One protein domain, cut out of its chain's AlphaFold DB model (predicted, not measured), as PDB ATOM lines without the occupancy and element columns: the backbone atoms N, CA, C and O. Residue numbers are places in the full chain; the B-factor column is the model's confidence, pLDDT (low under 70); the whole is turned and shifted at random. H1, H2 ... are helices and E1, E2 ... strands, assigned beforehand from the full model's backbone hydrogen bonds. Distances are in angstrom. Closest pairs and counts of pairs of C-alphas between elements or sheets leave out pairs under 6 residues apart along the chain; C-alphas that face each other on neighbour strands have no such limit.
ATOM      1  N   LYS A 157     -94.447  17.123  27.474       54.75
ATOM      2  CA  LYS A 157     -95.771  16.492  27.555       54.75
ATOM      3  C   LYS A 157     -96.059  15.950  28.955       54.75
ATOM      4  O   LYS A 157     -97.219  15.965  29.350       54.75
ATOM      5  N   ASN A 158     -95.022  15.577  29.711       65.62
ATOM      6  CA  ASN A 158     -95.132  14.992  31.045       65.62
ATOM      7  C   ASN A 158     -94.162  15.680  32.011       65.62
ATOM      8  O   ASN A 158     -92.993  15.869  31.677       65.62
ATOM      9  N   PHE A 159     -94.642  16.038  33.205       71.06
ATOM     10  CA  PHE A 159     -93.756  16.456  34.290       71.06
ATOM     11  C   PHE A 159     -92.755  15.332  34.597       71.06
ATOM     12  O   PHE A 159     -93.146  14.165  34.544       71.06
ATOM     13  N   PRO A 160     -91.487  15.656  34.896       80.19
ATOM     14  CA  PRO A 160     -90.506  14.638  35.242       80.19
ATOM     15  C   PRO A 160     -90.891  13.947  36.553       80.19
ATOM     16  O   PRO A 160     -91.488  14.564  37.443       80.19
ATOM     17  N   ASP A 161     -90.506  12.679  36.686       83.62
ATOM     18  CA  ASP A 161     -90.689  11.935  37.928       83.62
ATOM     19  C   ASP A 161     -89.919  12.605  39.072       83.62
ATOM     20  O   ASP A 161     -88.727  12.916  38.975       83.62
ATOM     21  N   VAL A 162     -90.613  12.846  40.186       87.56
ATOM     22  CA  VAL A 162     -90.041  13.535  41.346       87.56
ATOM     23  C   VAL A 162     -89.369  12.514  42.260       87.56
ATOM     24  O   VAL A 162     -90.007  11.915  43.120       87.56
ATOM     25  N   ILE A 163     -88.058  12.348  42.088       90.00
ATOM     26  CA  ILE A 163     -87.245  11.380  42.846       90.00
ATOM     27  C   ILE A 163     -87.087  11.801  44.320       90.00
ATOM     28  O   ILE A 163     -87.126  10.969  45.224       90.00
ATOM     29  N   HIS A 164     -86.938  13.104  44.573       92.19
ATOM     30  CA  HIS A 164     -86.719  13.667  45.910       92.19
ATOM     31  C   HIS A 164     -87.757  14.756  46.214       92.19
ATOM     32  O   HIS A 164     -87.466  15.946  46.068       92.19
ATOM     33  N   PRO A 165     -88.991  14.378  46.592       93.88
ATOM     34  CA  PRO A 165     -90.040  15.347  46.857       93.88
ATOM     35  C   PRO A 165     -89.736  16.169  48.111       93.88
ATOM     36  O   PRO A 165     -89.261  15.664  49.129       93.88
ATOM     37  N   VAL A 166     -90.079  17.451  48.044       94.88
ATOM     38  CA  VAL A 166     -90.041  18.361  49.187       94.88
ATOM     39  C   VAL A 166     -91.042  17.894  50.264       94.88
ATOM     40  O   VAL A 166     -92.172  17.540  49.905       94.88
ATOM     41  N   PRO A 167     -90.684  17.906  51.568       95.38
ATOM     42  CA  PRO A 167     -91.596  17.551  52.654       95.38
ATOM     43  C   PRO A 167     -92.901  18.352  52.622       95.38
ATOM     44  O   PRO A 167     -92.894  19.559  52.365       95.38
ATOM     45  N   ARG A 168     -94.024  17.686  52.915       96.62
ATOM     46  CA  ARG A 168     -95.366  18.281  52.874       96.62
ATOM     47  C   ARG A 168     -96.047  18.191  54.231       96.62
ATOM     48  O   ARG A 168     -96.121  17.115  54.819       96.62
ATOM     49  N   TYR A 169     -96.595  19.311  54.678       96.75
ATOM     50  CA  TYR A 169     -97.481  19.392  55.831       96.75
ATOM     51  C   TYR A 169     -98.912  19.559  55.319       96.75
ATOM     52  O   TYR A 169     -99.223  20.549  54.660       96.75
ATOM     53  N   SER A 170     -99.776  18.577  55.585       93.94
ATOM     54  CA  SER A 170    -101.158  18.545  55.077       93.94
ATOM     55  C   SER A 170    -102.076  19.587  55.724       93.94
ATOM     56  O   SER A 170    -103.154  19.868  55.201       93.94
ATOM     57  N   GLN A 171    -101.653  20.152  56.853       91.75
ATOM     58  CA  GLN A 171    -102.358  21.184  57.602       91.75
ATOM     59  C   GLN A 171    -101.429  22.376  57.860       91.75
ATOM     60  O   GLN A 171    -100.203  22.195  57.884       91.75
ATOM     61  N   PRO A 172    -101.989  23.577  58.094       94.12
ATOM     62  CA  PRO A 172    -101.223  24.715  58.582       94.12
ATOM     63  C   PRO A 172    -100.407  24.344  59.828       94.12
ATOM     64  O   PRO A 172    -100.913  23.706  60.750       94.12
ATOM     65  N   ILE A 173     -99.133  24.732  59.846       95.62
ATOM     66  CA  ILE A 173     -98.228  24.481  60.973       95.62
ATOM     67  C   ILE A 173     -98.232  25.678  61.927       95.62
ATOM     68  O   ILE A 173     -98.502  26.802  61.524       95.62
ATOM     69  N   SER A 174     -97.909  25.473  63.205       96.12
ATOM     70  CA  SER A 174     -97.810  26.607  64.130       96.12
ATOM     71  C   SER A 174     -96.654  27.544  63.754       96.12
ATOM     72  O   SER A 174     -95.645  27.109  63.192       96.12
ATOM     73  N   LEU A 175     -96.752  28.823  64.133       94.75
ATOM     74  CA  LEU A 175     -95.675  29.804  63.934       94.75
ATOM     75  C   LEU A 175     -94.362  29.360  64.597       94.75
ATOM     76  O   LEU A 175     -93.291  29.504  64.013       94.75
ATOM     77  N   SER A 176     -94.432  28.739  65.781       95.00
ATOM     78  CA  SER A 176     -93.259  28.173  66.461       95.00
ATOM     79  C   SER A 176     -92.615  27.047  65.654       95.00
ATOM     80  O   SER A 176     -91.388  26.962  65.581       95.00
ATOM     81  N   LYS A 177     -93.426  26.189  65.019       94.69
ATOM     82  CA  LYS A 177     -92.912  25.125  64.156       94.69
ATOM     83  C   LYS A 177     -92.302  25.694  62.879       94.69
ATOM     84  O   LYS A 177     -91.223  25.253  62.497       94.69
ATOM     85  N   PHE A 178     -92.957  26.674  62.258       93.94
ATOM     86  CA  PHE A 178     -92.424  27.384  61.096       93.94
ATOM     87  C   PHE A 178     -91.055  27.999  61.411       93.94
ATOM     88  O   PHE A 178     -90.095  27.711  60.702       93.94
ATOM     89  N   LYS A 179     -90.935  28.716  62.539       90.75
ATOM     90  CA  LYS A 179     -89.663  29.281  63.009       90.75
ATOM     91  C   LYS A 179     -88.580  28.219  63.204       90.75
ATOM     92  O   LYS A 179     -87.447  28.388  62.766       90.75
ATOM     93  N   GLN A 180     -88.925  27.100  63.845       91.25
ATOM     94  CA  GLN A 180     -87.986  25.996  64.039       91.25
ATOM     95  C   GLN A 180     -87.448  25.462  62.703       91.25
ATOM     96  O   GLN A 180     -86.279  25.096  62.626       91.25
ATOM     97  N   LEU A 181     -88.298  25.381  61.673       91.31
ATOM     98  CA  LEU A 181     -87.910  24.921  60.340       91.31
ATOM     99  C   LEU A 181     -87.069  25.969  59.598       91.31
ATOM    100  O   LEU A 181     -86.055  25.603  59.008       91.31
ATOM    101  N   SER A 182     -87.444  27.250  59.670       87.44
ATOM    102  CA  SER A 182     -86.717  28.343  59.009       87.44
ATOM    103  C   SER A 182     -85.338  28.610  59.617       87.44
ATOM    104  O   SER A 182     -84.437  29.063  58.923       87.44
ATOM    105  N   ASP A 183     -85.150  28.318  60.908       86.25
ATOM    106  CA  ASP A 183     -83.878  28.531  61.611       86.25
ATOM    107  C   ASP A 183     -82.898  27.348  61.474       86.25
ATOM    108  O   ASP A 183     -81.781  27.392  62.005       86.25
ATOM    109  N   GLN A 184     -83.283  26.277  60.770       84.94
ATOM    110  CA  GLN A 184     -82.372  25.171  60.479       84.94
ATOM    111  C   GLN A 184     -81.189  25.654  59.635       84.94
ATOM    112  O   GLN A 184     -81.348  26.483  58.745       84.94
ATOM    113  N   LYS A 185     -80.000  25.079  59.869       77.38
ATOM    114  CA  LYS A 185     -78.745  25.466  59.193       77.38
ATOM    115  C   LYS A 185     -78.872  25.538  57.664       77.38
ATOM    116  O   LYS A 185     -78.319  26.448  57.062       77.38
ATOM    117  N   ASP A 186     -79.613  24.604  57.074       77.94
ATOM    118  CA  ASP A 186     -79.792  24.504  55.623       77.94
ATOM    119  C   ASP A 186     -81.120  25.109  55.123       77.94
ATOM    120  O   ASP A 186     -81.385  25.016  53.930       77.94
ATOM    121  N   CYS A 187     -81.967  25.650  56.020       83.00
ATOM    122  CA  CYS A 187     -83.355  26.093  55.774       83.00
ATOM    123  C   CYS A 187     -84.059  25.238  54.706       83.00
ATOM    124  O   CYS A 187     -84.363  25.694  53.601       83.00
ATOM    125  N   LYS A 188     -84.231  23.942  54.995       89.62
ATOM    126  CA  LYS A 188     -84.737  23.002  53.992       89.62
ATOM    127  C   LYS A 188     -86.122  23.444  53.509       89.62
ATOM    128  O   LYS A 188     -86.967  23.759  54.347       89.62
ATOM    129  N   PRO A 189     -86.390  23.417  52.192       94.19
ATOM    130  CA  PRO A 189     -87.697  23.783  51.669       94.19
ATOM    131  C   PRO A 189     -88.766  22.808  52.169       94.19
ATOM    132  O   PRO A 189     -88.497  21.627  52.400       94.19
ATOM    133  N   PHE A 190     -89.993  23.298  52.307       95.44
ATOM    134  CA  PHE A 190     -91.169  22.499  52.642       95.44
ATOM    135  C   PHE A 190     -92.430  23.122  52.034       95.44
ATOM    136  O   PHE A 190     -92.449  24.301  51.684       95.44
ATOM    137  N   ILE A 191     -93.493  22.329  51.915       96.44
ATOM    138  CA  ILE A 191     -94.808  22.773  51.440       96.44
ATOM    139  C   ILE A 191     -95.793  22.726  52.609       96.44
ATOM    140  O   ILE A 191     -95.929  21.691  53.262       96.44
ATOM    141  N   ILE A 192     -96.520  23.821  52.831       96.12
ATOM    142  CA  ILE A 192     -97.693  23.861  53.713       96.12
ATOM    143  C   ILE A 192     -98.937  23.801  52.827       96.12
ATOM    144  O   ILE A 192     -99.145  24.670  51.983       96.12
ATOM    145  N   GLN A 193     -99.758  22.773  52.998       94.25
ATOM    146  CA  GLN A 193    -101.019  22.627  52.276       94.25
ATOM    147  C   GLN A 193    -102.167  23.243  53.078       94.25
ATOM    148  O   GLN A 193    -102.076  23.417  54.292       94.25
ATOM    149  N   ASN A 194    -103.260  23.571  52.384       89.69
ATOM    150  CA  ASN A 194    -104.506  24.051  52.990       89.69
ATOM    151  C   ASN A 194    -104.373  25.333  53.839       89.69
ATOM    152  O   ASN A 194    -105.253  25.634  54.638       89.69
ATOM    153  N   CYS A 195    -103.305  26.119  53.661       91.31
ATOM    154  CA  CYS A 195    -103.098  27.371  54.396       91.31
ATOM    155  C   CYS A 195    -103.752  28.593  53.738       91.31
ATOM    156  O   CYS A 195    -104.032  29.572  54.422       91.31
ATOM    157  N   ILE A 196    -104.032  28.528  52.435       93.56
ATOM    158  CA  ILE A 196    -104.569  29.643  51.634       93.56
ATOM    159  C   ILE A 196    -105.948  29.347  51.030       93.56
ATOM    160  O   ILE A 196    -106.470  30.135  50.252       93.56
ATOM    161  N   SER A 197    -106.575  28.223  51.390       91.50
ATOM    162  CA  SER A 197    -107.877  27.796  50.845       91.50
ATOM    163  C   SER A 197    -109.022  28.778  51.126       91.50
ATOM    164  O   SER A 197    -110.024  28.775  50.416       91.50
ATOM    165  N   HIS A 198    -108.868  29.628  52.142       92.12
ATOM    166  CA  HIS A 198    -109.823  30.673  52.508       92.12
ATOM    167  C   HIS A 198    -109.702  31.944  51.648       92.12
ATOM    168  O   HIS A 198    -110.541  32.836  51.770       92.12
ATOM    169  N   TRP A 199    -108.671  32.070  50.804       96.50
ATOM    170  CA  TRP A 199    -108.501  33.252  49.963       96.50
ATOM    171  C   TRP A 199    -109.616  33.358  48.909       96.50
ATOM    172  O   TRP A 199    -109.890  32.378  48.205       96.50
ATOM    173  N   PRO A 200    -110.225  34.551  48.729       96.31
ATOM    174  CA  PRO A 200    -111.174  34.803  47.646       96.31
ATOM    175  C   PRO A 200    -110.644  34.453  46.252       96.31
ATOM    176  O   PRO A 200    -111.439  34.070  45.396       96.31
ATOM    177  N   SER A 201    -109.329  34.563  46.040       95.94
ATOM    178  CA  SER A 201    -108.653  34.228  44.782       95.94
ATOM    179  C   SER A 201    -108.636  32.733  44.443       95.94
ATOM    180  O   SER A 201    -108.476  32.394  43.272       95.94
ATOM    181  N   ILE A 202    -108.826  31.844  45.427       93.25
ATOM    182  CA  ILE A 202    -108.785  30.377  45.255       93.25
ATOM    183  C   ILE A 202    -110.168  29.748  45.422       93.25
ATOM    184  O   ILE A 202    -110.479  28.746  44.781       93.25
ATOM    185  N   SER A 203    -111.004  30.307  46.298       88.19
ATOM    186  CA  SER A 203    -112.306  29.725  46.625       88.19
ATOM    187  C   SER A 203    -113.182  29.545  45.377       88.19
ATOM    188  O   SER A 203    -113.467  30.501  44.658       88.19
ATOM    189  N   ASN A 204    -113.649  28.318  45.124       80.00
ATOM    190  CA  ASN A 204    -114.505  28.000  43.970       80.00
ATOM    191  C   ASN A 204    -115.877  28.691  44.028       80.00
ATOM    192  O   ASN A 204    -116.504  28.896  42.995       80.00
ATOM    193  N   ASN A 205    -116.329  29.083  45.223       82.12
ATOM    194  CA  ASN A 205    -117.603  29.781  45.422       82.12
ATOM    195  C   ASN A 205    -117.450  31.313  45.380       82.12
ATOM    196  O   ASN A 205    -118.396  32.042  45.670       82.12
ATOM    197  N   SER A 206    -116.251  31.815  45.074       87.44
ATOM    198  CA  SER A 206    -115.946  33.241  45.018       87.44
ATOM    199  C   SER A 206    -116.045  33.759  43.588       87.44
ATOM    200  O   SER A 206    -115.418  33.227  42.674       87.44
ATOM    201  N   THR A 207    -116.743  34.879  43.395       88.75
ATOM    202  CA  THR A 207    -116.734  35.624  42.121       88.75
ATOM    203  C   THR A 207    -115.369  36.243  41.801       88.75
ATOM    204  O   THR A 207    -115.154  36.709  40.687       88.75
ATOM    205  N   LYS A 208    -114.447  36.224  42.771       93.62
ATOM    206  CA  LYS A 208    -113.082  36.751  42.689       93.62
ATOM    207  C   LYS A 208    -112.035  35.663  42.469       93.62
ATOM    208  O   LYS A 208    -110.852  35.906  42.682       93.62
ATOM    209  N   ASN A 209    -112.457  34.452  42.115       93.12
ATOM    210  CA  ASN A 209    -111.543  33.356  41.832       93.12
ATOM    211  C   ASN A 209    -110.639  33.721  40.641       93.12
ATOM    212  O   ASN A 209    -111.128  34.107  39.581       93.12
ATOM    213  N   TRP A 210    -109.321  33.599  40.795       95.06
ATOM    214  CA  TRP A 210    -108.362  34.020  39.768       95.06
ATOM    215  C   TRP A 210    -108.217  33.027  38.608       95.06
ATOM    216  O   TRP A 210    -107.582  33.352  37.609       95.06
ATOM    217  N   SER A 211    -108.830  31.843  38.676       91.31
ATOM    218  CA  SER A 211    -109.036  31.009  37.485       91.31
ATOM    219  C   SER A 211    -110.053  31.632  36.515       91.31
ATOM    220  O   SER A 211    -110.076  31.263  35.343       91.31
ATOM    221  N   ASN A 212    -110.864  32.601  36.962       91.88
ATOM    222  CA  ASN A 212    -111.696  33.418  36.087       91.88
ATOM    223  C   ASN A 212    -110.860  34.559  35.477       91.88
ATOM    224  O   ASN A 212    -110.670  35.616  36.080       91.88
ATOM    225  N   VAL A 213    -110.378  34.351  34.252       91.56
ATOM    226  CA  VAL A 213    -109.573  35.345  33.519       91.56
ATOM    227  C   VAL A 213    -110.331  36.643  33.240       91.56
ATOM    228  O   VAL A 213    -109.722  37.709  33.206       91.56
ATOM    229  N   GLU A 214    -111.658  36.585  33.113       90.75
ATOM    230  CA  GLU A 214    -112.480  37.775  32.899       90.75
ATOM    231  C   GLU A 214    -112.604  38.604  34.182       90.75
ATOM    232  O   GLU A 214    -112.567  39.833  34.148       90.75
ATOM    233  N   TYR A 215    -112.651  37.948  35.344       94.56
ATOM    234  CA  TYR A 215    -112.511  38.653  36.617       94.56
ATOM    235  C   TYR A 215    -111.162  39.377  36.697       94.56
ATOM    236  O   TYR A 215    -111.141  40.567  37.006       94.56
ATOM    237  N   LEU A 216    -110.053  38.700  36.375       95.00
ATOM    238  CA  LEU A 216    -108.723  39.322  36.379       95.00
ATOM    239  C   LEU A 216    -108.675  40.542  35.451       95.00
ATOM    240  O   LEU A 216    -108.222  41.608  35.875       95.00
ATOM    241  N   ARG A 217    -109.192  40.412  34.221       94.00
ATOM    242  CA  ARG A 217    -109.266  41.508  33.243       94.00
ATOM    243  C   ARG A 217    -109.990  42.726  33.814       94.00
ATOM    244  O   ARG A 217    -109.487  43.840  33.704       94.00
ATOM    245  N   ASN A 218    -111.127  42.519  34.477       92.19
ATOM    246  CA  ASN A 218    -111.926  43.590  35.082       92.19
ATOM    247  C   ASN A 218    -111.338  44.141  36.393       92.19
ATOM    248  O   ASN A 218    -111.565  45.303  36.761       92.19
ATOM    249  N   ALA A 219    -110.604  43.309  37.130       94.00
ATOM    250  CA  ALA A 219    -109.951  43.694  38.371       94.00
ATOM    251  C   ALA A 219    -108.735  44.592  38.112       94.00
ATOM    252  O   ALA A 219    -108.510  45.548  38.856       94.00
ATOM    253  N   VAL A 220    -107.966  44.306  37.063       95.31
ATOM    254  CA  VAL A 220    -106.841  45.144  36.636       95.31
ATOM    255  C   VAL A 220    -107.359  46.323  35.812       95.31
ATOM    256  O   VAL A 220    -107.169  47.468  36.209       95.31
ATOM    257  N   GLY A 221    -108.101  46.038  34.743       93.62
ATOM    258  CA  GLY A 221    -108.549  46.978  33.717       93.62
ATOM    259  C   GLY A 221    -107.936  46.609  32.365       93.62
ATOM    260  O   GLY A 221    -106.741  46.337  32.280       93.62
ATOM    261  N   HIS A 222    -108.751  46.597  31.307       93.44
ATOM    262  CA  HIS A 222    -108.346  46.187  29.959       93.44
ATOM    263  C   HIS A 222    -107.170  47.026  29.436       93.44
ATOM    264  O   HIS A 222    -106.173  46.460  29.000       93.44
ATOM    265  N   TYR A 223    -107.249  48.354  29.558       94.94
ATOM    266  CA  TYR A 223    -106.239  49.290  29.041       94.94
ATOM    267  C   TYR A 223    -105.141  49.659  30.048       94.94
ATOM    268  O   TYR A 223    -104.466  50.667  29.878       94.94
ATOM    269  N   ARG A 224    -104.969  48.885  31.125       96.44
ATOM    270  CA  ARG A 224    -103.874  49.119  32.076       96.44
ATOM    271  C   ARG A 224    -102.586  48.507  31.566       96.44
ATOM    272  O   ARG A 224    -102.613  47.378  31.070       96.44
ATOM    273  N   LEU A 225    -101.475  49.216  31.718       96.94
ATOM    274  CA  LEU A 225    -100.169  48.724  31.290       96.94
ATOM    275  C   LEU A 225     -99.567  47.757  32.311       96.94
ATOM    276  O   LEU A 225     -99.508  48.043  33.507       96.94
ATOM    277  N   VAL A 226     -99.047  46.634  31.819       95.94
ATOM    278  CA  VAL A 226     -98.289  45.655  32.606       95.94
ATOM    279  C   VAL A 226     -96.975  45.289  31.910       95.94
ATOM    280  O   VAL A 226     -96.945  45.185  30.681       95.94
ATOM    281  N   PRO A 227     -95.883  45.069  32.663       94.62
ATOM    282  CA  PRO A 227     -94.633  44.581  32.098       94.62
ATOM    283  C   PRO A 227     -94.711  43.074  31.840       94.62
ATOM    284  O   PRO A 227     -94.974  42.284  32.747       94.62
ATOM    285  N   ILE A 228     -94.457  42.681  30.596       92.25
ATOM    286  CA  ILE A 228     -94.446  41.295  30.136       92.25
ATOM    287  C   ILE A 228     -93.048  40.950  29.640       92.25
ATOM    288  O   ILE A 228     -92.491  41.629  28.773       92.25
ATOM    289  N   GLU A 229     -92.494  39.869  30.173       90.06
ATOM    290  CA  GLU A 229     -91.289  39.246  29.647       90.06
ATOM    291  C   GLU A 229     -91.629  38.450  28.387       90.06
ATOM    292  O   GLU A 229     -92.489  37.564  28.422       90.06
ATOM    293  N   ILE A 230     -90.955  38.756  27.281       83.25
ATOM    294  CA  ILE A 230     -91.061  38.028  26.018       83.25
ATOM    295  C   ILE A 230     -89.743  37.315  25.753       83.25
ATOM    296  O   ILE A 230     -88.685  37.936  25.761       83.25
ATOM    297  N   GLY A 231     -89.825  36.022  25.452       75.56
ATOM    298  CA  GLY A 231     -88.672  35.171  25.154       75.56
ATOM    299  C   GLY A 231     -88.664  33.925  26.031       75.56
ATOM    300  O   GLY A 231     -89.406  33.833  27.008       75.56
ATOM    301  N   LYS A 232     -87.857  32.920  25.676       67.56
ATOM    302  CA  LYS A 232     -87.867  31.618  26.373       67.56
ATOM    303  C   LYS A 232     -87.521  31.734  27.859       67.56
ATOM    304  O   LYS A 232     -88.068  30.994  28.671       67.56
ATOM    305  N   SER A 233     -86.607  32.641  28.184       60.72
ATOM    306  CA  SER A 233     -86.115  32.904  29.534       60.72
ATOM    307  C   SER A 233     -85.323  34.205  29.563       60.72
ATOM    308  O   SER A 233     -84.688  34.517  28.563       60.72
ATOM    309  N   TYR A 234     -85.240  34.884  30.710       62.72
ATOM    310  CA  TYR A 234     -84.426  36.102  30.880       62.72
ATOM    311  C   TYR A 234     -82.912  35.923  30.676       62.72
ATOM    312  O   TYR A 234     -82.174  36.898  30.599       62.72
ATOM    313  N   SER A 235     -82.438  34.682  30.559       57.00
ATOM    314  CA  SER A 235     -81.061  34.343  30.189       57.00
ATOM    315  C   SER A 235     -80.843  34.161  28.675       57.00
ATOM    316  O   SER A 235     -79.729  33.848  28.263       57.00
ATOM    317  N   ASP A 236     -81.887  34.288  27.848       65.88
ATOM    318  CA  ASP A 236     -81.818  34.168  26.382       65.88
ATOM    319  C   ASP A 236     -81.511  35.539  25.751       65.88
ATOM    320  O   ASP A 236     -82.052  36.557  26.180       65.88
ATOM    321  N   SER A 237     -80.679  35.585  24.707       65.75
ATOM    322  CA  SER A 237     -80.337  36.829  23.998       65.75
ATOM    323  C   SER A 237     -81.527  37.473  23.279       65.75
ATOM    324  O   SER A 237     -81.476  38.653  22.942       65.75
ATOM    325  N   THR A 238     -82.594  36.706  23.047       68.38
ATOM    326  CA  THR A 238     -83.858  37.187  22.468       68.38
ATOM    327  C   THR A 238     -84.845  37.714  23.508       68.38
ATOM    328  O   THR A 238     -85.925  38.178  23.135       68.38
ATOM    329  N   TRP A 239     -84.508  37.638  24.802       76.31
ATOM    330  CA  TRP A 239     -85.381  38.121  25.863       76.31
ATOM    331  C   TRP A 239     -85.495  39.642  25.859       76.31
ATOM    332  O   TRP A 239     -84.521  40.373  25.685       76.31
ATOM    333  N   THR A 240     -86.711  40.119  26.091       78.56
ATOM    334  CA  THR A 240     -87.004  41.537  26.268       78.56
ATOM    335  C   THR A 240     -88.184  41.708  27.214       78.56
ATOM    336  O   THR A 240     -89.039  40.829  27.327       78.56
ATOM    337  N   GLN A 241     -88.257  42.859  27.874       82.00
ATOM    338  CA  GLN A 241     -89.431  43.269  28.627       82.00
ATOM    339  C   GLN A 241     -90.170  44.347  27.835       82.00
ATOM    340  O   GLN A 241     -89.565  45.322  27.386       82.00
ATOM    341  N   LYS A 242     -91.479  44.172  27.656       88.19
ATOM    342  CA  LYS A 242     -92.341  45.143  26.973       88.19
ATOM    343  C   LYS A 242     -93.596  45.413  27.786       88.19
ATOM    344  O   LYS A 242     -94.036  44.568  28.561       88.19
ATOM    345  N   LEU A 243     -94.179  46.588  27.590       91.62
ATOM    346  CA  LEU A 243     -95.458  46.944  28.190       91.62
ATOM    347  C   LEU A 243     -96.603  46.526  27.271       91.62
ATOM    348  O   LEU A 243     -96.573  46.803  26.074       91.62
ATOM    349  N   PHE A 244     -97.607  45.877  27.848       92.75
ATOM    350  CA  PHE A 244     -98.847  45.499  27.171       92.75
ATOM    351  C   PHE A 244    -100.036  46.071  27.916       92.75
ATOM    352  O   PHE A 244    -100.013  46.153  29.145       92.75
ATOM    353  N   TYR A 245    -101.111  46.366  27.188       95.50
ATOM    354  CA  TYR A 245    -102.419  46.420  27.815       95.50
ATOM    355  C   TYR A 245    -102.770  45.042  28.369       95.50
ATOM    356  O   TYR A 245    -102.635  44.022  27.689       95.50
ATOM    357  N   PHE A 246    -103.206  44.999  29.624       95.88
ATOM    358  CA  PHE A 246    -103.514  43.745  30.301       95.88
ATOM    359  C   PHE A 246    -104.618  42.958  29.581       95.88
ATOM    360  O   PHE A 246    -104.566  41.733  29.530       95.88
ATOM    361  N   GLY A 247    -105.588  43.654  28.980       94.12
ATOM    362  CA  GLY A 247    -106.622  43.055  28.139       94.12
ATOM    363  C   GLY A 247    -106.044  42.322  26.932       94.12
ATOM    364  O   GLY A 247    -106.309  41.131  26.773       94.12
ATOM    365  N   ASP A 248    -105.194  42.996  26.159       92.31
ATOM    366  CA  ASP A 248    -104.508  42.401  25.008       92.31
ATOM    367  C   ASP A 248    -103.645  41.210  25.432       92.31
ATOM    368  O   ASP A 248    -103.638  40.173  24.773       92.31
ATOM    369  N   TYR A 249    -102.959  41.315  26.576       93.38
ATOM    370  CA  TYR A 249    -102.176  40.208  27.120       93.38
ATOM    371  C   TYR A 249    -103.039  38.965  27.400       93.38
ATOM    372  O   TYR A 249    -102.672  37.847  27.022       93.38
ATOM    373  N   ILE A 250    -104.201  39.160  28.034       93.00
ATOM    374  CA  ILE A 250    -105.164  38.086  28.299       93.00
ATOM    375  C   ILE A 250    -105.636  37.459  26.983       93.00
ATOM    376  O   ILE A 250    -105.577  36.235  26.839       93.00
ATOM    377  N   ASP A 251    -106.084  38.272  26.030       90.25
ATOM    378  CA  ASP A 251    -106.644  37.774  24.774       90.25
ATOM    379  C   ASP A 251    -105.603  37.015  23.961       90.25
ATOM    380  O   ASP A 251    -105.815  35.862  23.578       90.25
ATOM    381  N   ASP A 252    -104.448  37.625  23.733       88.81
ATOM    382  CA  ASP A 252    -103.473  37.105  22.789       88.81
ATOM    383  C   ASP A 252    -102.654  35.947  23.351       88.81
ATOM    384  O   ASP A 252    -102.388  34.981  22.629       88.81
ATOM    385  N   TYR A 253    -102.278  35.999  24.628       88.19
ATOM    386  CA  TYR A 253    -101.297  35.064  25.185       88.19
ATOM    387  C   TYR A 253    -101.903  34.063  26.161       88.19
ATOM    388  O   TYR A 253    -101.433  32.928  26.220       88.19
ATOM    389  N   ILE A 254    -102.956  34.434  26.891       90.06
ATOM    390  CA  ILE A 254    -103.591  33.528  27.858       90.06
ATOM    391  C   ILE A 254    -104.708  32.714  27.203       90.06
ATOM    392  O   ILE A 254    -104.747  31.496  27.372       90.06
ATOM    393  N   ILE A 255    -105.592  33.365  26.437       89.25
ATOM    394  CA  ILE A 255    -106.739  32.712  25.785       89.25
ATOM    395  C   ILE A 255    -106.327  32.120  24.434       89.25
ATOM    396  O   ILE A 255    -106.483  30.919  24.214       89.25
ATOM    397  N   ASN A 256    -105.775  32.943  23.538       85.88
ATOM    398  CA  ASN A 256    -105.454  32.521  22.171       85.88
ATOM    399  C   ASN A 256    -104.087  31.837  22.046       85.88
ATOM    400  O   ASN A 256    -103.807  31.220  21.017       85.88
ATOM    401  N   ASN A 257    -103.237  31.929  23.076       80.81
ATOM    402  CA  ASN A 257    -101.913  31.305  23.129       80.81
ATOM    403  C   ASN A 257    -101.068  31.568  21.861       80.81
ATOM    404  O   ASN A 257    -100.389  30.669  21.356       80.81
ATOM    405  N   LYS A 258    -101.113  32.803  21.332       78.88
ATOM    406  CA  LYS A 258    -100.355  33.218  20.136       78.88
ATOM    407  C   LYS A 258     -98.850  32.983  20.308       78.88
ATOM    408  O   LYS A 258     -98.164  32.709  19.327       78.88
ATOM    409  N   PHE A 259     -98.350  33.047  21.546       69.56
ATOM    410  CA  PHE A 259     -96.957  32.785  21.904       69.56
ATOM    411  C   PHE A 259     -96.844  32.141  23.298       69.56
ATOM    412  O   PHE A 259     -97.328  32.723  24.267       69.56
ATOM    413  N   PRO A 260     -96.143  31.003  23.453       63.81
ATOM    414  CA  PRO A 260     -96.004  30.324  24.746       63.81
ATOM    415  C   PRO A 260     -95.000  30.992  25.706       63.81
ATOM    416  O   PRO A 260     -94.784  30.498  26.807       63.81
ATOM    417  N   THR A 261     -94.362  32.090  25.298       72.75
ATOM    418  CA  THR A 261     -93.235  32.724  26.001       72.75
ATOM    419  C   THR A 261     -93.507  34.198  26.305       72.75
ATOM    420  O   THR A 261     -92.686  35.053  25.984       72.75
ATOM    421  N   ALA A 262     -94.690  34.498  26.846       86.44
ATOM    422  CA  ALA A 262     -95.075  35.831  27.307       86.44
ATOM    423  C   ALA A 262     -95.533  35.751  28.766       86.44
ATOM    424  O   ALA A 262     -96.595  35.196  29.068       86.44
ATOM    425  N   TYR A 263     -94.721  36.265  29.681       91.06
ATOM    426  CA  TYR A 263     -94.861  35.998  31.107       91.06
ATOM    427  C   TYR A 263     -94.879  37.298  31.910       91.06
ATOM    428  O   TYR A 263     -93.906  38.048  31.920       91.06
ATOM    429  N   LEU A 264     -95.990  37.564  32.599       94.31
ATOM    430  CA  LEU A 264     -96.044  38.600  33.623       94.31
ATOM    431  C   LEU A 264     -95.349  38.037  34.865       94.31
ATOM    432  O   LEU A 264     -95.936  37.273  35.637       94.31
ATOM    433  N   ALA A 265     -94.073  38.373  35.023       91.50
ATOM    434  CA  ALA A 265     -93.219  37.863  36.084       91.50
ATOM    435  C   ALA A 265     -92.712  38.991  36.982       91.50
ATOM    436  O   ALA A 265     -92.504  40.113  36.531       91.50
ATOM    437  N   GLN A 266     -92.515  38.668  38.266       89.88
ATOM    438  CA  GLN A 266     -91.842  39.534  39.244       89.88
ATOM    439  C   GLN A 266     -92.414  40.962  39.337       89.88
ATOM    440  O   GLN A 266     -91.692  41.911  39.630       89.88
ATOM    441  N   HIS A 267     -93.724  41.112  39.134       94.00
ATOM    442  CA  HIS A 267     -94.390  42.408  39.179       94.00
ATOM    443  C   HIS A 267     -95.357  42.502  40.365       94.00
ATOM    444  O   HIS A 267     -96.180  41.607  40.577       94.00
ATOM    445  N   ASP A 268     -95.310  43.607  41.112       93.50
ATOM    446  CA  ASP A 268     -96.270  43.903  42.183       93.50
ATOM    447  C   ASP A 268     -97.567  44.474  41.590       93.50
ATOM    448  O   ASP A 268     -97.912  45.647  41.756       93.50
ATOM    449  N   LEU A 269     -98.316  43.621  40.887       95.38
ATOM    450  CA  LEU A 269     -99.604  43.987  40.290       95.38
ATOM    451  C   LEU A 269    -100.626  44.434  41.354       95.38
ATOM    452  O   LEU A 269    -101.570  45.170  41.065       95.38
ATOM    453  N   PHE A 270    -100.424  44.036  42.613       93.81
ATOM    454  CA  PHE A 270    -101.257  44.444  43.745       93.81
ATOM    455  C   PHE A 270    -101.075  45.923  44.097       93.81
ATOM    456  O   PHE A 270    -101.981  46.524  44.678       93.81
ATOM    457  N   ASN A 271     -99.939  46.527  43.731       90.12
ATOM    458  CA  ASN A 271     -99.748  47.973  43.829       90.12
ATOM    459  C   ASN A 271    -100.503  48.754  42.750       90.12
ATOM    460  O   ASN A 271    -100.872  49.898  43.013       90.12
ATOM    461  N   GLN A 272    -100.758  48.152  41.586       93.19
ATOM    462  CA  GLN A 272    -101.507  48.775  40.489       93.19
ATOM    463  C   GLN A 272    -103.020  48.546  40.564       93.19
ATOM    464  O   GLN A 272    -103.794  49.405  40.131       93.19
ATOM    465  N   SER A 273    -103.452  47.393  41.086       93.19
ATOM    466  CA  SER A 273    -104.863  47.031  41.236       93.19
ATOM    467  C   SER A 273    -105.251  46.907  42.706       93.19
ATOM    468  O   SER A 273    -105.002  45.902  43.383       93.19
ATOM    469  N   SER A 274    -105.974  47.922  43.187       88.00
ATOM    470  CA  SER A 274    -106.560  47.920  44.530       88.00
ATOM    471  C   SER A 274    -107.579  46.786  44.720       88.00
ATOM    472  O   SER A 274    -107.784  46.337  45.849       88.00
ATOM    473  N   LYS A 275    -108.192  46.285  43.638       92.94
ATOM    474  CA  LYS A 275    -109.134  45.157  43.666       92.94
ATOM    475  C   LYS A 275    -108.410  43.846  43.977       92.94
ATOM    476  O   LYS A 275    -108.775  43.198  44.954       92.94
ATOM    477  N   LEU A 276    -107.339  43.519  43.242       95.38
ATOM    478  CA  LEU A 276    -106.583  42.274  43.444       95.38
ATOM    479  C   LEU A 276    -105.942  42.186  44.833       95.38
ATOM    480  O   LEU A 276    -105.906  41.117  45.439       95.38
ATOM    481  N   SER A 277    -105.483  43.316  45.381       92.69
ATOM    482  CA  SER A 277    -104.905  43.354  46.733       92.69
ATOM    483  C   SER A 277    -105.877  42.944  47.853       92.69
ATOM    484  O   SER A 277    -105.429  42.640  48.956       92.69
ATOM    485  N   LYS A 278    -107.191  42.922  47.581       94.00
ATOM    486  CA  LYS A 278    -108.250  42.528  48.528       94.00
ATOM    487  C   LYS A 278    -108.665  41.060  48.390       94.00
ATOM    488  O   LYS A 278    -109.575  40.624  49.093       94.00
ATOM    489  N   ASP A 279    -108.051  40.312  47.476       96.19
ATOM    490  CA  ASP A 279    -108.455  38.936  47.157       96.19
ATOM    491  C   ASP A 279    -107.608  37.875  47.867       96.19
ATOM    492  O   ASP A 279    -107.824  36.677  47.684       96.19
ATOM    493  N   PHE A 280    -106.653  38.307  48.687       95.69
ATOM    494  CA  PHE A 280    -105.837  37.451  49.534       95.69
ATOM    495  C   PHE A 280    -105.417  38.196  50.803       95.69
ATOM    496  O   PHE A 280    -105.529  39.420  50.897       95.69
ATOM    497  N   VAL A 281    -104.911  37.443  51.775       94.38
ATOM    498  CA  VAL A 281    -104.321  37.980  53.005       94.38
ATOM    499  C   VAL A 281    -102.878  37.513  53.077       94.38
ATOM    500  O   VAL A 281    -102.588  36.357  52.781       94.38
ATOM    501  N   VAL A 282    -101.968  38.406  53.459       93.69
ATOM    502  CA  VAL A 282    -100.565  38.046  53.692       93.69
ATOM    503  C   VAL A 282    -100.499  36.990  54.804       93.69
ATOM    504  O   VAL A 282    -101.006  37.261  55.891       93.69
ATOM    505  N   PRO A 283     -99.890  35.811  54.576       93.31
ATOM    506  CA  PRO A 283     -99.768  34.794  55.616       93.31
ATOM    507  C   PRO A 283     -98.940  35.278  56.812       93.31
ATOM    508  O   PRO A 283     -97.879  35.870  56.623       93.31
ATOM    509  N   ASP A 284     -99.352  34.923  58.034       92.56
ATOM    510  CA  ASP A 284     -98.650  35.316  59.271       92.56
ATOM    511  C   ASP A 284     -97.176  34.876  59.304       92.56
ATOM    512  O   ASP A 284     -96.328  35.523  59.916       92.56
ATOM    513  N   TYR A 285     -96.845  33.798  58.587       92.50
ATOM    514  CA  TYR A 285     -95.478  33.308  58.423       92.50
ATOM    515  C   TYR A 285     -94.520  34.355  57.829       92.50
ATOM    516  O   TYR A 285     -93.329  34.314  58.130       92.50
ATOM    517  N   CYS A 286     -95.019  35.308  57.029       90.56
ATOM    518  CA  CYS A 286     -94.223  36.408  56.473       90.56
ATOM    519  C   CYS A 286     -93.661  37.354  57.547       90.56
ATOM    520  O   CYS A 286     -92.736  38.107  57.255       90.56
ATOM    521  N   PHE A 287     -94.219  37.339  58.760       87.94
ATOM    522  CA  PHE A 287     -93.815  38.212  59.866       87.94
ATOM    523  C   PHE A 287     -92.930  37.501  60.898       87.94
ATOM    524  O   PHE A 287     -92.638  38.061  61.953       87.94
ATOM    525  N   ILE A 288     -92.509  36.267  60.616       87.50
ATOM    526  CA  ILE A 288     -91.576  35.529  61.464       87.50
ATOM    527  C   ILE A 288     -90.146  35.832  61.029       87.50
ATOM    528  O   ILE A 288     -89.764  35.564  59.891       87.50
ATOM    529  N   LEU A 320     -92.054  43.734  53.410       86.12
ATOM    530  CA  LEU A 320     -92.593  42.635  52.619       86.12
ATOM    531  C   LEU A 320     -92.766  43.066  51.157       86.12
ATOM    532  O   LEU A 320     -93.509  44.008  50.877       86.12
ATOM    533  N   ILE A 321     -92.148  42.325  50.239       88.81
ATOM    534  CA  ILE A 321     -92.377  42.448  48.796       88.81
ATOM    535  C   ILE A 321     -93.421  41.413  48.378       88.81
ATOM    536  O   ILE A 321     -93.356  40.254  48.790       88.81
ATOM    537  N   LYS A 322     -94.384  41.825  47.552       92.88
ATOM    538  CA  LYS A 322     -95.411  40.940  46.995       92.88
ATOM    539  C   LYS A 322     -95.349  41.040  45.483       92.88
ATOM    540  O   LYS A 322     -95.491  42.124  44.945       92.88
ATOM    541  N   ASN A 323     -95.184  39.911  44.815       95.00
ATOM    542  CA  ASN A 323     -95.200  39.841  43.361       95.00
ATOM    543  C   ASN A 323     -96.221  38.807  42.904       95.00
ATOM    544  O   ASN A 323     -96.567  37.886  43.650       95.00
ATOM    545  N   ILE A 324     -96.687  38.962  41.670       95.50
ATOM    546  CA  ILE A 324     -97.473  37.951  40.974       95.50
ATOM    547  C   ILE A 324     -96.659  37.365  39.821       95.50
ATOM    548  O   ILE A 324     -95.842  38.037  39.190       95.50
ATOM    549  N   TRP A 325     -96.908  36.087  39.561       95.81
ATOM    550  CA  TRP A 325     -96.433  35.377  38.386       95.81
ATOM    551  C   TRP A 325     -97.648  34.836  37.649       95.81
ATOM    552  O   TRP A 325     -98.328  33.938  38.150       95.81
ATOM    553  N   PHE A 326     -97.923  35.389  36.475       95.19
ATOM    554  CA  PHE A 326     -99.086  35.054  35.668       95.19
ATOM    555  C   PHE A 326     -98.664  34.865  34.215       95.19
ATOM    556  O   PHE A 326     -98.006  35.721  33.634       95.19
ATOM    557  N   GLY A 327     -98.996  33.713  33.639       92.44
ATOM    558  CA  GLY A 327     -98.600  33.396  32.276       92.44
ATOM    559  C   GLY A 327     -99.183  32.093  31.752       92.44
ATOM    560  O   GLY A 327     -99.836  31.358  32.500       92.44
ATOM    561  N   PRO A 328     -98.957  31.811  30.460       88.94
ATOM    562  CA  PRO A 328     -99.451  30.614  29.809       88.94
ATOM    563  C   PRO A 328     -98.719  29.363  30.305       88.94
ATOM    564  O   PRO A 328     -97.722  29.405  31.037       88.94
ATOM    565  N   LYS A 329     -99.212  28.203  29.867       85.25
ATOM    566  CA  LYS A 329     -98.542  26.922  30.101       85.25
ATOM    567  C   LYS A 329     -97.106  26.975  29.558       85.25
ATOM    568  O   LYS A 329     -96.889  27.402  28.430       85.25
ATOM    569  N   ASN A 330     -96.163  26.428  30.328       81.00
ATOM    570  CA  ASN A 330     -94.730  26.342  30.010       81.00
ATOM    571  C   ASN A 330     -93.945  27.661  30.098       81.00
ATOM    572  O   ASN A 330     -92.838  27.719  29.572       81.00
ATOM    573  N   ALA A 331     -94.454  28.690  30.782       85.25
ATOM    574  CA  ALA A 331     -93.600  29.798  31.207       85.25
ATOM    575  C   ALA A 331     -92.467  29.276  32.117       85.25
ATOM    576  O   ALA A 331     -92.729  28.547  33.081       85.25
ATOM    577  N   ILE A 332     -91.219  29.634  31.805       86.44
ATOM    578  CA  ILE A 332     -90.016  29.158  32.501       86.44
ATOM    579  C   ILE A 332     -89.337  30.330  33.206       86.44
ATOM    580  O   ILE A 332     -89.086  31.372  32.611       86.44
ATOM    581  N   SER A 333     -88.980  30.114  34.470       89.31
ATOM    582  CA  SER A 333     -87.972  30.911  35.164       89.31
ATOM    583  C   SER A 333     -86.711  30.048  35.287       89.31
ATOM    584  O   SER A 333     -86.799  28.989  35.915       89.31
ATOM    585  N   PRO A 334     -85.575  30.441  34.677       89.56
ATOM    586  CA  PRO A 334     -84.284  29.781  34.856       89.56
ATOM    587  C   PRO A 334     -83.926  29.517  36.312       89.56
ATOM    588  O   PRO A 334     -84.429  30.175  37.221       89.56
ATOM    589  N   LEU A 335     -83.013  28.575  36.537       93.38
ATOM    590  CA  LEU A 335     -82.475  28.327  37.867       93.38
ATOM    591  C   LEU A 335     -81.695  29.561  38.350       93.38
ATOM    592  O   LEU A 335     -80.719  29.971  37.725       93.38
ATOM    593  N   HIS A 336     -82.112  30.123  39.479       92.44
ATOM    594  CA  HIS A 336     -81.483  31.271  40.131       92.44
ATOM    595  C   HIS A 336     -81.644  31.180  41.650       92.44
ATOM    596  O   HIS A 336     -82.320  30.280  42.158       92.44
ATOM    597  N   TYR A 337     -81.031  32.120  42.366       90.25
ATOM    598  CA  TYR A 337     -81.309  32.359  43.778       90.25
ATOM    599  C   TYR A 337     -81.720  33.814  44.034       90.25
ATOM    600  O   TYR A 337     -81.289  34.737  43.338       90.25
ATOM    601  N   ASP A 338     -82.528  33.996  45.076       87.19
ATOM    602  CA  ASP A 338     -82.932  35.295  45.608       87.19
ATOM    603  C   ASP A 338     -82.122  35.626  46.868       87.19
ATOM    604  O   ASP A 338     -81.699  34.737  47.611       87.19
ATOM    605  N   SER A 339     -81.948  36.914  47.158       80.50
ATOM    606  CA  SER A 339     -81.341  37.393  48.411       80.50
ATOM    607  C   SER A 339     -82.310  37.390  49.604       80.50
ATOM    608  O   SER A 339     -81.932  37.770  50.716       80.50
ATOM    609  N   PHE A 340     -83.559  36.958  49.396       81.12
ATOM    610  CA  PHE A 340     -84.634  36.986  50.385       81.12
ATOM    611  C   PHE A 340     -85.206  35.589  50.631       81.12
ATOM    612  O   PHE A 340     -85.264  34.751  49.732       81.12
ATOM    613  N   HIS A 341     -85.712  35.363  51.846       85.69
ATOM    614  CA  HIS A 341     -86.621  34.244  52.098       85.69
ATOM    615  C   HIS A 341     -87.925  34.457  51.324       85.69
ATOM    616  O   HIS A 341     -88.438  35.576  51.267       85.69
ATOM    617  N   ASN A 342     -88.475  33.389  50.746       91.00
ATOM    618  CA  ASN A 342     -89.639  33.472  49.868       91.00
ATOM    619  C   ASN A 342     -90.746  32.500  50.306       91.00
ATOM    620  O   ASN A 342     -90.480  31.342  50.633       91.00
ATOM    621  N   LEU A 343     -91.995  32.970  50.274       93.50
ATOM    622  CA  LEU A 343     -93.193  32.142  50.377       93.50
ATOM    623  C   LEU A 343     -93.953  32.212  49.052       93.50
ATOM    624  O   LEU A 343     -94.615  33.200  48.746       93.50
ATOM    625  N   TYR A 344     -93.876  31.130  48.280       95.62
ATOM    626  CA  TYR A 344     -94.554  31.024  46.992       95.62
ATOM    627  C   TYR A 344     -95.945  30.394  47.153       95.62
ATOM    628  O   TYR A 344     -96.067  29.222  47.518       95.62
ATOM    629  N   ALA A 345     -96.999  31.155  46.849       95.81
ATOM    630  CA  ALA A 345     -98.385  30.690  46.889       95.81
ATOM    631  C   ALA A 345     -98.900  30.362  45.476       95.81
ATOM    632  O   ALA A 345     -98.942  31.226  44.600       95.81
ATOM    633  N   MET A 346     -99.323  29.116  45.253       95.19
ATOM    634  CA  MET A 346     -99.910  28.689  43.979       95.19
ATOM    635  C   MET A 346    -101.435  28.850  44.021       95.19
ATOM    636  O   MET A 346    -102.103  28.132  44.759       95.19
ATOM    637  N   VAL A 347    -101.972  29.794  43.239       94.94
ATOM    638  CA  VAL A 347    -103.414  30.117  43.203       94.94
ATOM    639  C   VAL A 347    -104.171  29.304  42.146       94.94
ATOM    640  O   VAL A 347    -105.202  28.719  42.448       94.94
ATOM    641  N   SER A 348    -103.658  29.245  40.913       92.69
ATOM    642  CA  SER A 348    -104.286  28.540  39.786       92.69
ATOM    643  C   SER A 348    -103.232  27.836  38.928       92.69
ATOM    644  O   SER A 348    -102.217  28.434  38.572       92.69
ATOM    645  N   GLY A 349    -103.474  26.572  38.575       91.94
ATOM    646  CA  GLY A 349    -102.554  25.759  37.778       91.94
ATOM    647  C   GLY A 349    -101.478  25.043  38.602       91.94
ATOM    648  O   GLY A 349    -101.617  24.842  39.806       91.94
ATOM    649  N   HIS A 350    -100.411  24.612  37.926       90.94
ATOM    650  CA  HIS A 350     -99.334  23.814  38.513       90.94
ATOM    651  C   HIS A 350     -97.976  24.292  38.000       90.94
ATOM    652  O   HIS A 350     -97.836  24.609  36.818       90.94
ATOM    653  N   LYS A 351     -96.964  24.274  38.872       91.69
ATOM    654  CA  LYS A 351     -95.561  24.481  38.501       91.69
ATOM    655  C   LYS A 351     -94.714  23.297  38.935       91.69
ATOM    656  O   LYS A 351     -94.847  22.804  40.053       91.69
ATOM    657  N   TYR A 352     -93.807  22.896  38.054       91.44
ATOM    658  CA  TYR A 352     -92.657  22.092  38.434       91.44
ATOM    659  C   TYR A 352     -91.564  23.027  38.952       91.44
ATOM    660  O   TYR A 352     -91.257  24.032  38.314       91.44
ATOM    661  N   VAL A 353     -91.013  22.711  40.121       93.12
ATOM    662  CA  VAL A 353     -89.969  23.510  40.769       93.12
ATOM    663  C   VAL A 353     -88.826  22.584  41.143       93.12
ATOM    664  O   VAL A 353     -89.030  21.586  41.836       93.12
ATOM    665  N   LYS A 354     -87.621  22.935  40.696       92.25
ATOM    666  CA  LYS A 354     -86.385  22.241  41.045       92.25
ATOM    667  C   LYS A 354     -85.589  23.113  42.007       92.25
ATOM    668  O   LYS A 354     -85.309  24.266  41.702       92.25
ATOM    669  N   LEU A 355     -85.248  22.559  43.167       93.19
ATOM    670  CA  LEU A 355     -84.520  23.260  44.222       93.19
ATOM    671  C   LEU A 355     -83.144  22.626  44.382       93.19
ATOM    672  O   LEU A 355     -83.033  21.406  44.506       93.19
ATOM    673  N   ILE A 356     -82.107  23.458  44.374       91.69
ATOM    674  CA  ILE A 356     -80.712  23.045  44.520       91.69
ATOM    675  C   ILE A 356     -80.169  23.668  45.804       91.69
ATOM    676  O   ILE A 356     -80.351  24.859  46.045       91.69
ATOM    677  N   GLN A 357     -79.525  22.860  46.647       90.62
ATOM    678  CA  GLN A 357     -78.950  23.349  47.900       90.62
ATOM    679  C   GLN A 357     -77.784  24.317  47.611       90.62
ATOM    680  O   GLN A 357     -76.998  24.044  46.701       90.62
ATOM    681  N   PRO A 358     -77.593  25.391  48.405       88.25
ATOM    682  CA  PRO A 358     -76.500  26.347  48.195       88.25
ATOM    683  C   PRO A 358     -75.097  25.721  48.154       88.25
ATOM    684  O   PRO A 358     -74.223  26.204  47.436       88.25
ATOM    685  N   SER A 359     -74.875  24.604  48.854       89.19
ATOM    686  CA  SER A 359     -73.615  23.846  48.807       89.19
ATOM    687  C   SER A 359     -73.268  23.302  47.413       89.19
ATOM    688  O   SER A 359     -72.115  22.973  47.158       89.19
ATOM    689  N   CYS A 360     -74.243  23.224  46.505       90.62
ATOM    690  CA  CYS A 360     -74.078  22.776  45.125       90.62
ATOM    691  C   CYS A 360     -73.931  23.940  44.126       90.62
ATOM    692  O   CYS A 360     -74.000  23.707  42.922       90.62
ATOM    693  N   SER A 361     -73.718  25.182  44.589       89.38
ATOM    694  CA  SER A 361     -73.622  26.370  43.717       89.38
ATOM    695  C   SER A 361     -72.566  26.224  42.612       89.38
ATOM    696  O   SER A 361     -72.798  26.612  41.472       89.38
ATOM    697  N   ASN A 362     -71.433  25.579  42.906       89.50
ATOM    698  CA  ASN A 362     -70.377  25.344  41.914       89.50
ATOM    699  C   ASN A 362     -70.788  24.343  40.819       89.50
ATOM    700  O   ASN A 362     -70.216  24.351  39.736       89.50
ATOM    701  N   SER A 363     -71.781  23.489  41.081       93.25
ATOM    702  CA  SER A 363     -72.276  22.477  40.137       93.25
ATOM    703  C   SER A 363     -73.341  23.012  39.181       93.25
ATOM    704  O   SER A 363     -73.756  22.296  38.273       93.25
ATOM    705  N   VAL A 364     -73.805  24.249  39.386       92.31
ATOM    706  CA  VAL A 364     -74.821  24.894  38.543       92.31
ATOM    707  C   VAL A 364     -74.257  26.063  37.736       92.31
ATOM    708  O   VAL A 364     -75.028  26.779  37.109       92.31
ATOM    709  N   TYR A 365     -72.932  26.244  37.715       93.44
ATOM    710  CA  TYR A 365     -72.229  27.179  36.826       93.44
ATOM    711  C   TYR A 365     -72.898  28.567  36.752       93.44
ATOM    712  O   TYR A 365     -73.432  28.930  35.701       93.44
ATOM    713  N   PRO A 366     -72.949  29.339  37.854       91.50
ATOM    714  CA  PRO A 366     -73.534  30.676  37.821       91.50
ATOM    715  C   PRO A 366     -72.808  31.576  36.809       91.50
ATOM    716  O   PRO A 366     -71.637  31.346  36.488       91.50
ATOM    717  N   PHE A 367     -73.485  32.603  36.292       88.56
ATOM    718  CA  PHE A 367     -72.804  33.637  35.507       88.56
ATOM    719  C   PHE A 367     -71.758  34.377  36.357       88.56
ATOM    720  O   PHE A 367     -71.782  34.350  37.590       88.56
ATOM    721  N   HIS A 368     -70.815  35.045  35.687       87.19
ATOM    722  CA  HIS A 368     -69.732  35.759  36.361       87.19
ATOM    723  C   HIS A 368     -70.274  36.824  37.330       87.19
ATOM    724  O   HIS A 368     -71.271  37.487  37.035       87.19
ATOM    725  N   LYS A 369     -69.600  37.015  38.473       82.19
ATOM    726  CA  LYS A 369     -70.051  37.902  39.565       82.19
ATOM    727  C   LYS A 369     -70.235  39.362  39.150       82.19
ATOM    728  O   LYS A 369     -71.048  40.060  39.735       82.19
ATOM    729  N   GLU A 370     -69.499  39.803  38.138       80.38
ATOM    730  CA  GLU A 370     -69.574  41.167  37.598       80.38
ATOM    731  C   GLU A 370     -70.788  41.389  36.679       80.38
ATOM    732  O   GLU A 370     -71.044  42.509  36.249       80.38
ATOM    733  N   THR A 371     -71.544  40.334  36.361       80.31
ATOM    734  CA  THR A 371     -72.747  40.432  35.527       80.31
ATOM    735  C   THR A 371     -74.000  40.646  36.372       80.31
ATOM    736  O   THR A 371     -74.107  40.163  37.503       80.31
ATOM    737  N   LEU A 372     -75.011  41.281  35.770       79.19
ATOM    738  CA  LEU A 372     -76.355  41.399  36.351       79.19
ATOM    739  C   LEU A 372     -77.049  40.036  36.546       79.19
ATOM    740  O   LEU A 372     -78.017  39.949  37.290       79.19
ATOM    741  N   LEU A 373     -76.543  38.974  35.908       83.81
ATOM    742  CA  LEU A 373     -77.070  37.609  35.982       83.81
ATOM    743  C   LEU A 373     -76.274  36.711  36.941       83.81
ATOM    744  O   LEU A 373     -76.451  35.496  36.926       83.81
ATOM    745  N   SER A 374     -75.401  37.273  37.780       85.38
ATOM    746  CA  SER A 374     -74.529  36.514  38.696       85.38
ATOM    747  C   SER A 374     -75.267  35.592  39.675       85.38
ATOM    748  O   SER A 374     -74.684  34.641  40.199       85.38
ATOM    749  N   ASN A 375     -76.557  35.835  39.912       87.44
ATOM    750  CA  ASN A 375     -77.422  34.975  40.715       87.44
ATOM    751  C   ASN A 375     -78.136  33.865  39.919       87.44
ATOM    752  O   ASN A 375     -78.921  33.112  40.491       87.44
ATOM    753  N   THR A 376     -77.885  33.765  38.614       90.75
ATOM    754  CA  THR A 376     -78.543  32.841  37.684       90.75
ATOM    755  C   THR A 376     -77.561  31.781  37.184       90.75
ATOM    756  O   THR A 376     -76.383  32.050  36.957       90.75
ATOM    757  N   SER A 377     -78.048  30.553  37.023       92.19
ATOM    758  CA  SER A 377     -77.316  29.411  36.472       92.19
ATOM    759  C   SER A 377     -77.217  29.486  34.946       92.19
ATOM    760  O   SER A 377     -78.183  29.841  34.274       92.19
ATOM    761  N   GLN A 378     -76.079  29.072  34.388       88.88
ATOM    762  CA  GLN A 378     -75.928  28.852  32.942       88.88
ATOM    763  C   GLN A 378     -76.576  27.536  32.471       88.88
ATOM    764  O   GLN A 378     -76.720  27.304  31.272       88.88
ATOM    765  N   VAL A 379     -76.951  26.653  33.400       85.81
ATOM    766  CA  VAL A 379     -77.561  25.360  33.085       85.81
ATOM    767  C   VAL A 379     -79.062  25.540  32.881       85.81
ATOM    768  O   VAL A 379     -79.781  25.973  33.781       85.81
ATOM    769  N   ILE A 380     -79.547  25.137  31.709       72.00
ATOM    770  CA  ILE A 380     -80.980  25.028  31.418       72.00
ATOM    771  C   ILE A 380     -81.425  23.621  31.840       72.00
ATOM    772  O   ILE A 380     -80.876  22.633  31.350       72.00
ATOM    773  N   LEU A 381     -82.369  23.534  32.784       63.62
ATOM    774  CA  LEU A 381     -82.809  22.286  33.430       63.62
ATOM    775  C   LEU A 381     -84.227  21.866  33.065       63.62
ATOM    776  O   LEU A 381     -85.069  22.757  32.816       63.62
TER     777      LEU A 381
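This is residues 157 to 288 and 320 to 381 of the 381 residues of the protein "Lysine-specific demethylase 8" of Smittium culicis (UniProt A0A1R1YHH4). There is little regular structure: loops spread from a strongly twisted antiparallel sheet, E2 E1 E3 E4, with H3 packed on one face. The 194 printed residues, mixed in class, include H1 H2 E1 E2 H3 E3 H4 H5 E4 H6 in chain order. The whole is compact, radius of gyration of the C-alphas 17.9 A, spanning 47 by 43 by 33 A.

H2, residues 213 to 220, touches H3, residues 246 to 255, closest at the C-alphas of Arg 217 and Gly 247, 6.0 A. E1, residues 225 to 230, and E2, residues 240 to 245, form a hairpin, N 228 to O 242 2.8 A. E3, residues 262 to 267, is antiparallel to E4, residues 324 to 326, N 264 to O 326 2.9 A. In H3, 5 of 6 O i to N i+4 pairs are within hydrogen-bond range.

H1, residues 175 to 182, begins at C-alpha (-95.675, 29.804, 63.934).

Residues 289 to 319 are cut out; C-alphas 288 and 320 are 11.4 A apart. The link E4 to H6, residues 358 to 364, is long.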